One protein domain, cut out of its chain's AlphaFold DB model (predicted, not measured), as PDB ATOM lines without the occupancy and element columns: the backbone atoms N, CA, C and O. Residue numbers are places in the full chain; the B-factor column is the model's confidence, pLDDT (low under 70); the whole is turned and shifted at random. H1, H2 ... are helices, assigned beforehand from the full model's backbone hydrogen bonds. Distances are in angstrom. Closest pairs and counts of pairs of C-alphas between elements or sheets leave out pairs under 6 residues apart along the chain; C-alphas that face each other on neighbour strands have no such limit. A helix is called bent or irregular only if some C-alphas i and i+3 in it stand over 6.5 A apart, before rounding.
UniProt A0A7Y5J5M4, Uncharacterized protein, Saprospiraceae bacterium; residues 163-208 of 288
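This is residues 163 to 208 of the 288 residues of an uncharacterized protein of Saprospiraceae bacterium (UniProt A0A7Y5J5M4). Three short helices make a small, open arrangement with few contacts between them: H1 and H3 run the same way, nearly in line with each other's direction, and H2 is set crosswise to H1. After H3 the last residues, 202 to 208, hold no named element and fold back at the end of the domain far from its first residues; the two C-alphas farthest apart are those of Thr 164 and Gly 204. The printed part has 46 residues with three named helices, in the order H1, H2, H3, and no named strand; the class is all helix. The whole is compact, with a radius of gyration of the C-alphas of 10.5 A, and its C-alphas span 29 by 21 by 15 A along the three main axes.

H1, residues 165 to 175, and H2, residues 181 to 189, are close but not clearly touching, with 1 pair of C-alphas within 8 A. Their closest C-alphas, those of Ile 168 and Ala 184, are 6.4 A apart. The lines of H1 and H2 are about perpendicular, at 87 degrees. H3, residues 194 to 201, only just touches H1, with 3 pairs of C-alphas within 8 A. The closest C-alphas of H1 and H3 are those of Phe 171 and Pro 194, 6.8 A apart. H1 and H3 run the same way at a shallow tilt of 12 degrees. H2 and H3 are apart. In H2 and H3 every O i to N i+4 pair is within hydrogen-bond range; in H1 it is 4 of 7.

H1 begins at C-alpha 165, at (-3.383, -17.025, -19.607), and measures 16.6 A from first to last C-alpha. It is neither bent nor irregular, but only just: C-alphas 172 and 175 are 6.1 A apart. H2 begins at C-alpha 181, at (-3.903, -7.257, -19.999), and measures 12.0 A. H3 measures 10.7 A and ends at C-alpha 201, at (-24.831, -11.726, -30.681).

The two C-alphas farthest apart in the domain, those of Thr 164 and Gly 204, are 29.7 A apart, and the C-alphas of Val 163 and Met 208, the first and last printed, are 21.6 A apart. The printed part has no cut. The links H1 to H2, of 5 residues, and H2 to H3, of 4 residues, are tight. The mean pLDDT of the printed part is 88.1, and residues 175 to 177, of which 175 belongs to H1, are under 70.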
ATOM      1  N   VAL A 163      -6.989 -13.364 -13.124       95.88
ATOM      2  CA  VAL A 163      -6.812 -13.414 -14.579       95.88
ATOM      3  C   VAL A 163      -5.714 -14.432 -14.874       95.88
ATOM      4  O   VAL A 163      -4.630 -14.378 -14.298       95.88
ATOM      5  N   THR A 164      -5.985 -15.378 -15.775       94.56
ATOM      6  CA  THR A 164      -5.006 -16.391 -16.194       94.56
ATOM      7  C   THR A 164      -4.745 -16.307 -17.698       94.56
ATOM      8  O   THR A 164      -5.595 -15.810 -18.446       94.56
ATOM      9  N   PRO A 165      -3.606 -16.831 -18.180       93.25
ATOM     10  CA  PRO A 165      -3.383 -17.025 -19.607       93.25
ATOM     11  C   PRO A 165      -4.536 -17.722 -20.340       93.25
ATOM     12  O   PRO A 165      -4.923 -17.313 -21.434       93.25
ATOM     13  N   GLU A 166      -5.113 -18.760 -19.735       91.56
ATOM     14  CA  GLU A 166      -6.213 -19.539 -20.310       91.56
ATOM     15  C   GLU A 166      -7.478 -18.693 -20.450       91.56
ATOM     16  O   GLU A 166      -8.125 -18.742 -21.495       91.56
ATOM     17  N   PHE A 167      -7.792 -17.875 -19.438       91.19
ATOM     18  CA  PHE A 167      -8.905 -16.930 -19.494       91.19
ATOM     19  C   PHE A 167      -8.766 -15.999 -20.702       91.19
ATOM     20  O   PHE A 167      -9.692 -15.865 -21.498       91.19
ATOM     21  N   ILE A 168      -7.584 -15.422 -20.916       90.50
ATOM     22  CA  ILE A 168      -7.361 -14.538 -22.062       90.50
ATOM     23  C   ILE A 168      -7.495 -15.296 -23.393       90.50
ATOM     24  O   ILE A 168      -8.127 -14.815 -24.337       90.50
ATOM     25  N   GLN A 169      -6.969 -16.521 -23.469       87.38
ATOM     26  CA  GLN A 169      -7.102 -17.364 -24.659       87.38
ATOM     27  C   GLN A 169      -8.558 -17.720 -24.990       87.38
ATOM     28  O   GLN A 169      -8.883 -17.910 -26.164       87.38
ATOM     29  N   GLU A 170      -9.440 -17.840 -23.997       87.19
ATOM     30  CA  GLU A 170     -10.874 -18.042 -24.228       87.19
ATOM     31  C   GLU A 170     -11.514 -16.827 -24.902       87.19
ATOM     32  O   GLU A 170     -12.257 -16.994 -25.872       87.19
ATOM     33  N   PHE A 171     -11.168 -15.617 -24.464       83.00
ATOM     34  CA  PHE A 171     -11.679 -14.381 -25.056       83.00
ATOM     35  C   PHE A 171     -11.116 -14.106 -26.450       83.00
ATOM     36  O   PHE A 171     -11.873 -13.742 -27.352       83.00
ATOM     37  N   ASN A 172      -9.831 -14.386 -26.675       82.00
ATOM     38  CA  ASN A 172      -9.206 -14.229 -27.990       82.00
ATOM     39  C   ASN A 172      -9.900 -15.080 -29.079       82.00
ATOM     40  O   ASN A 172      -9.885 -14.721 -30.256       82.00
ATOM     41  N   LYS A 173     -10.571 -16.185 -28.709       81.31
ATOM     42  CA  LYS A 173     -11.333 -17.038 -29.646       81.31
ATOM     43  C   LYS A 173     -12.669 -16.444 -30.089       81.31
ATOM     44  O   LYS A 173     -13.176 -16.860 -31.127       81.31
ATOM     45  N   ILE A 174     -13.267 -15.542 -29.311       71.12
ATOM     46  CA  ILE A 174     -14.627 -15.043 -29.575       71.12
ATOM     47  C   ILE A 174     -14.611 -14.064 -30.746       71.12
ATOM     48  O   ILE A 174     -15.478 -14.149 -31.606       71.12
ATOM     49  N   ASN A 175     -13.572 -13.227 -30.845       62.53
ATOM     50  CA  ASN A 175     -13.486 -12.173 -31.860       62.53
ATOM     51  C   ASN A 175     -12.167 -12.149 -32.656       62.53
ATOM     52  O   ASN A 175     -11.926 -11.199 -33.396       62.53
ATOM     53  N   ASN A 176     -11.307 -13.174 -32.544       56.56
ATOM     54  CA  ASN A 176      -9.947 -13.184 -33.119       56.56
ATOM     55  C   ASN A 176      -9.121 -11.936 -32.749       56.56
ATOM     56  O   ASN A 176      -8.245 -11.508 -33.505       56.56
ATOM     57  N   THR A 177      -9.415 -11.325 -31.607       65.62
ATOM     58  CA  THR A 177      -8.676 -10.184 -31.079       65.62
ATOM     59  C   THR A 177      -7.576 -10.686 -30.158       65.62
ATOM     60  O   THR A 177      -7.709 -11.736 -29.540       65.62
ATOM     61  N   ASN A 178      -6.465  -9.953 -30.091       71.88
ATOM     62  CA  ASN A 178      -5.498 -10.108 -29.013       71.88
ATOM     63  C   ASN A 178      -5.870  -9.080 -27.943       71.88
ATOM     64  O   ASN A 178      -5.589  -7.895 -28.136       71.88
ATOM     65  N   ILE A 179      -6.578  -9.489 -26.887       82.94
ATOM     66  CA  ILE A 179      -6.923  -8.553 -25.809       82.94
ATOM     67  C   ILE A 179      -5.665  -8.202 -25.002       82.94
ATOM     68  O   ILE A 179      -4.816  -9.061 -24.742       82.94
ATOM     69  N   SER A 180      -5.535  -6.925 -24.637       88.38
ATOM     70  CA  SER A 180      -4.503  -6.466 -23.705       88.38
ATOM     71  C   SER A 180      -4.780  -6.985 -22.290       88.38
ATOM     72  O   SER A 180      -5.889  -7.424 -21.980       88.38
ATOM     73  N   ILE A 181      -3.773  -6.910 -21.420       91.50
ATOM     74  CA  ILE A 181      -3.903  -7.257 -19.999       91.50
ATOM     75  C   ILE A 181      -4.900  -6.344 -19.295       91.50
ATOM     76  O   ILE A 181      -5.779  -6.850 -18.602       91.50
ATOM     77  N   ASP A 182      -4.834  -5.035 -19.551       91.62
ATOM     78  CA  ASP A 182      -5.809  -4.064 -19.039       91.62
ATOM     79  C   ASP A 182      -7.239  -4.477 -19.385       91.62
ATOM     80  O   ASP A 182      -8.106  -4.556 -18.518       91.62
ATOM     81  N   ASN A 183      -7.467  -4.854 -20.643       90.88
ATOM     82  CA  ASN A 183      -8.771  -5.311 -21.097       90.88
ATOM     83  C   ASN A 183      -9.188  -6.616 -20.406       90.88
ATOM     84  O   ASN A 183     -10.342  -6.760 -20.007       90.88
ATOM     85  N   ALA A 184      -8.269  -7.568 -20.234       92.38
ATOM     86  CA  ALA A 184      -8.544  -8.810 -19.519       92.38
ATOM     87  C   ALA A 184      -8.922  -8.560 -18.048       92.38
ATOM     88  O   ALA A 184      -9.860  -9.181 -17.545       92.38
ATOM     89  N   LEU A 185      -8.238  -7.623 -17.386       94.56
ATOM     90  CA  LEU A 185      -8.559  -7.171 -16.035       94.56
ATOM     91  C   LEU A 185      -9.952  -6.547 -15.986       94.56
ATOM     92  O   LEU A 185     -10.763  -6.963 -15.164       94.56
ATOM     93  N   THR A 186     -10.278  -5.628 -16.897       93.38
ATOM     94  CA  THR A 186     -11.609  -5.008 -16.973       93.38
ATOM     95  C   THR A 186     -12.714  -6.053 -17.142       93.38
ATOM     96  O   THR A 186     -13.690  -6.043 -16.392       93.38
ATOM     97  N   ILE A 187     -12.550  -7.002 -18.070       92.31
ATOM     98  CA  ILE A 187     -13.505  -8.103 -18.290       92.31
ATOM     99  C   ILE A 187     -13.708  -8.895 -16.996       92.31
ATOM    100  O   ILE A 187     -14.845  -9.158 -16.599       92.31
ATOM    101  N   LYS A 188     -12.611  -9.272 -16.334       93.12
ATOM    102  CA  LYS A 188     -12.636 -10.103 -15.131       93.12
ATOM    103  C   LYS A 188     -13.249  -9.376 -13.932       93.12
ATOM    104  O   LYS A 188     -14.100  -9.949 -13.257       93.12
ATOM    105  N   ILE A 189     -12.872  -8.117 -13.702       94.25
ATOM    106  CA  ILE A 189     -13.385  -7.260 -12.620       94.25
ATOM    107  C   ILE A 189     -14.896  -7.054 -12.754       94.25
ATOM    108  O   ILE A 189     -15.612  -7.071 -11.753       94.25
ATOM    109  N   HIS A 190     -15.391  -6.893 -13.982       93.31
ATOM    110  CA  HIS A 190     -16.814  -6.700 -14.247       93.31
ATOM    111  C   HIS A 190     -17.587  -8.004 -14.487       93.31
ATOM    112  O   HIS A 190     -18.775  -7.948 -14.792       93.31
ATOM    113  N   ASP A 191     -16.963  -9.175 -14.317       92.12
ATOM    114  CA  ASP A 191     -17.602 -10.487 -14.495       92.12
ATOM    115  C   ASP A 191     -18.238 -10.665 -15.894       92.12
ATOM    116  O   ASP A 191     -19.315 -11.244 -16.082       92.12
ATOM    117  N   VAL A 192     -17.581 -10.131 -16.922       91.88
ATOM    118  CA  VAL A 192     -17.949 -10.399 -18.312       91.88
ATOM    119  C   VAL A 192     -17.453 -11.802 -18.669       91.88
ATOM    120  O   VAL A 192     -16.293 -12.134 -18.444       91.88
ATOM    121  N   ASN A 193     -18.325 -12.638 -19.240       90.25
ATOM    122  CA  ASN A 193     -17.984 -13.991 -19.691       90.25
ATOM    123  C   ASN A 193     -18.360 -14.210 -21.174       90.25
ATOM    124  O   ASN A 193     -19.153 -13.441 -21.731       90.25
ATOM    125  N   PRO A 194     -17.809 -15.242 -21.840       88.50
ATOM    126  CA  PRO A 194     -18.113 -15.543 -23.240       88.50
ATOM    127  C   PRO A 194     -19.605 -15.719 -23.547       88.50
ATOM    128  O   PRO A 194     -20.077 -15.345 -24.622       88.50
ATOM    129  N   GLU A 195     -20.363 -16.303 -22.622       91.31
ATOM    130  CA  GLU A 195     -21.799 -16.550 -22.754       91.31
ATOM    131  C   GLU A 195     -22.597 -15.244 -22.783       91.31
ATOM    132  O   GLU A 195     -23.558 -15.136 -23.547       91.31
ATOM    133  N   PHE A 196     -22.183 -14.243 -22.000       93.38
ATOM    134  CA  PHE A 196     -22.774 -12.910 -21.999       93.38
ATOM    135  C   PHE A 196     -22.661 -12.277 -23.387       93.38
ATOM    136  O   PHE A 196     -23.685 -11.910 -23.960       93.38
ATOM    137  N   ILE A 197     -21.468 -12.268 -23.988       91.38
ATOM    138  CA  ILE A 197     -21.242 -11.729 -25.341       91.38
ATOM    139  C   ILE A 197     -22.116 -12.463 -26.371       91.38
ATOM    140  O   ILE A 197     -22.901 -11.837 -27.084       91.38
ATOM    141  N   LYS A 198     -22.074 -13.804 -26.381       91.31
ATOM    142  CA  LYS A 198     -22.875 -14.639 -27.298       91.31
ATOM    143  C   LYS A 198     -24.382 -14.391 -27.173       91.31
ATOM    144  O   LYS A 198     -25.122 -14.541 -28.145       91.31
ATOM    145  N   SER A 199     -24.860 -14.030 -25.980       95.00
ATOM    146  CA  SER A 199     -26.280 -13.761 -25.746       95.00
ATOM    147  C   SER A 199     -26.775 -12.494 -26.456       95.00
ATOM    148  O   SER A 199     -27.912 -12.471 -26.931       95.00
ATOM    149  N   PHE A 200     -25.918 -11.480 -26.602       94.88
ATOM    150  CA  PHE A 200     -26.204 -10.276 -27.388       94.88
ATOM    151  C   PHE A 200     -26.007 -10.519 -28.888       94.88
ATOM    152  O   PHE A 200     -26.836 -10.087 -29.690       94.88
ATOM    153  N   GLU A 201     -25.001 -11.308 -29.281       92.62
ATOM    154  CA  GLU A 201     -24.831 -11.726 -30.681       92.62
ATOM    155  C   GLU A 201     -26.056 -12.471 -31.224       92.62
ATOM    156  O   GLU A 201     -26.439 -12.283 -32.382       92.62
ATOM    157  N   ALA A 202     -26.717 -13.276 -30.383       94.12
ATOM    158  CA  ALA A 202     -27.953 -13.976 -30.725       94.12
ATOM    159  C   ALA A 202     -29.142 -13.030 -30.994       94.12
ATOM    160  O   ALA A 202     -30.062 -13.410 -31.718       94.12
ATOM    161  N   LEU A 203     -29.115 -11.805 -30.455       93.56
ATOM    162  CA  LEU A 203     -30.068 -10.738 -30.790       93.56
ATOM    163  C   LEU A 203     -29.674  -9.944 -32.041       93.56
ATOM    164  O   LEU A 203     -30.456  -9.129 -32.522       93.56
ATOM    165  N   GLY A 204     -28.486 -10.193 -32.592       92.75
ATOM    166  CA  GLY A 204     -27.972  -9.505 -33.771       92.75
ATOM    167  C   GLY A 204     -26.977  -8.384 -33.474       92.75
ATOM    168  O   GLY A 204     -26.470  -7.802 -34.433       92.75
ATOM    169  N   TYR A 205     -26.641  -8.123 -32.205       92.94
ATOM    170  CA  TYR A 205     -25.565  -7.199 -31.830       92.94
ATOM    171  C   TYR A 205     -24.212  -7.864 -32.078       92.94
ATOM    172  O   TYR A 205     -23.744  -8.677 -31.287       92.94
ATOM    173  N   LYS A 206     -23.614  -7.571 -33.230       89.06
ATOM    174  CA  LYS A 206     -22.333  -8.141 -33.667       89.06
ATOM    175  C   LYS A 206     -21.251  -7.076 -33.642       89.06
ATOM    176  O   LYS A 206     -21.549  -5.914 -33.887       89.06
ATOM    177  N   ASN A 207     -20.000  -7.507 -33.482       84.75
ATOM    178  CA  ASN A 207     -18.825  -6.628 -33.449       84.75
ATOM    179  C   ASN A 207     -18.888  -5.575 -32.330       84.75
ATOM    180  O   ASN A 207     -18.435  -4.455 -32.545       84.75
ATOM    181  N   MET A 208     -19.462  -5.933 -31.177       88.81
ATOM    182  CA  MET A 208     -19.436  -5.062 -30.001       88.81
ATOM    183  C   MET A 208     -17.986  -4.843 -29.578       88.81
ATOM    184  O   MET A 208     -17.208  -5.808 -29.531       88.81
TER     185      MET A 208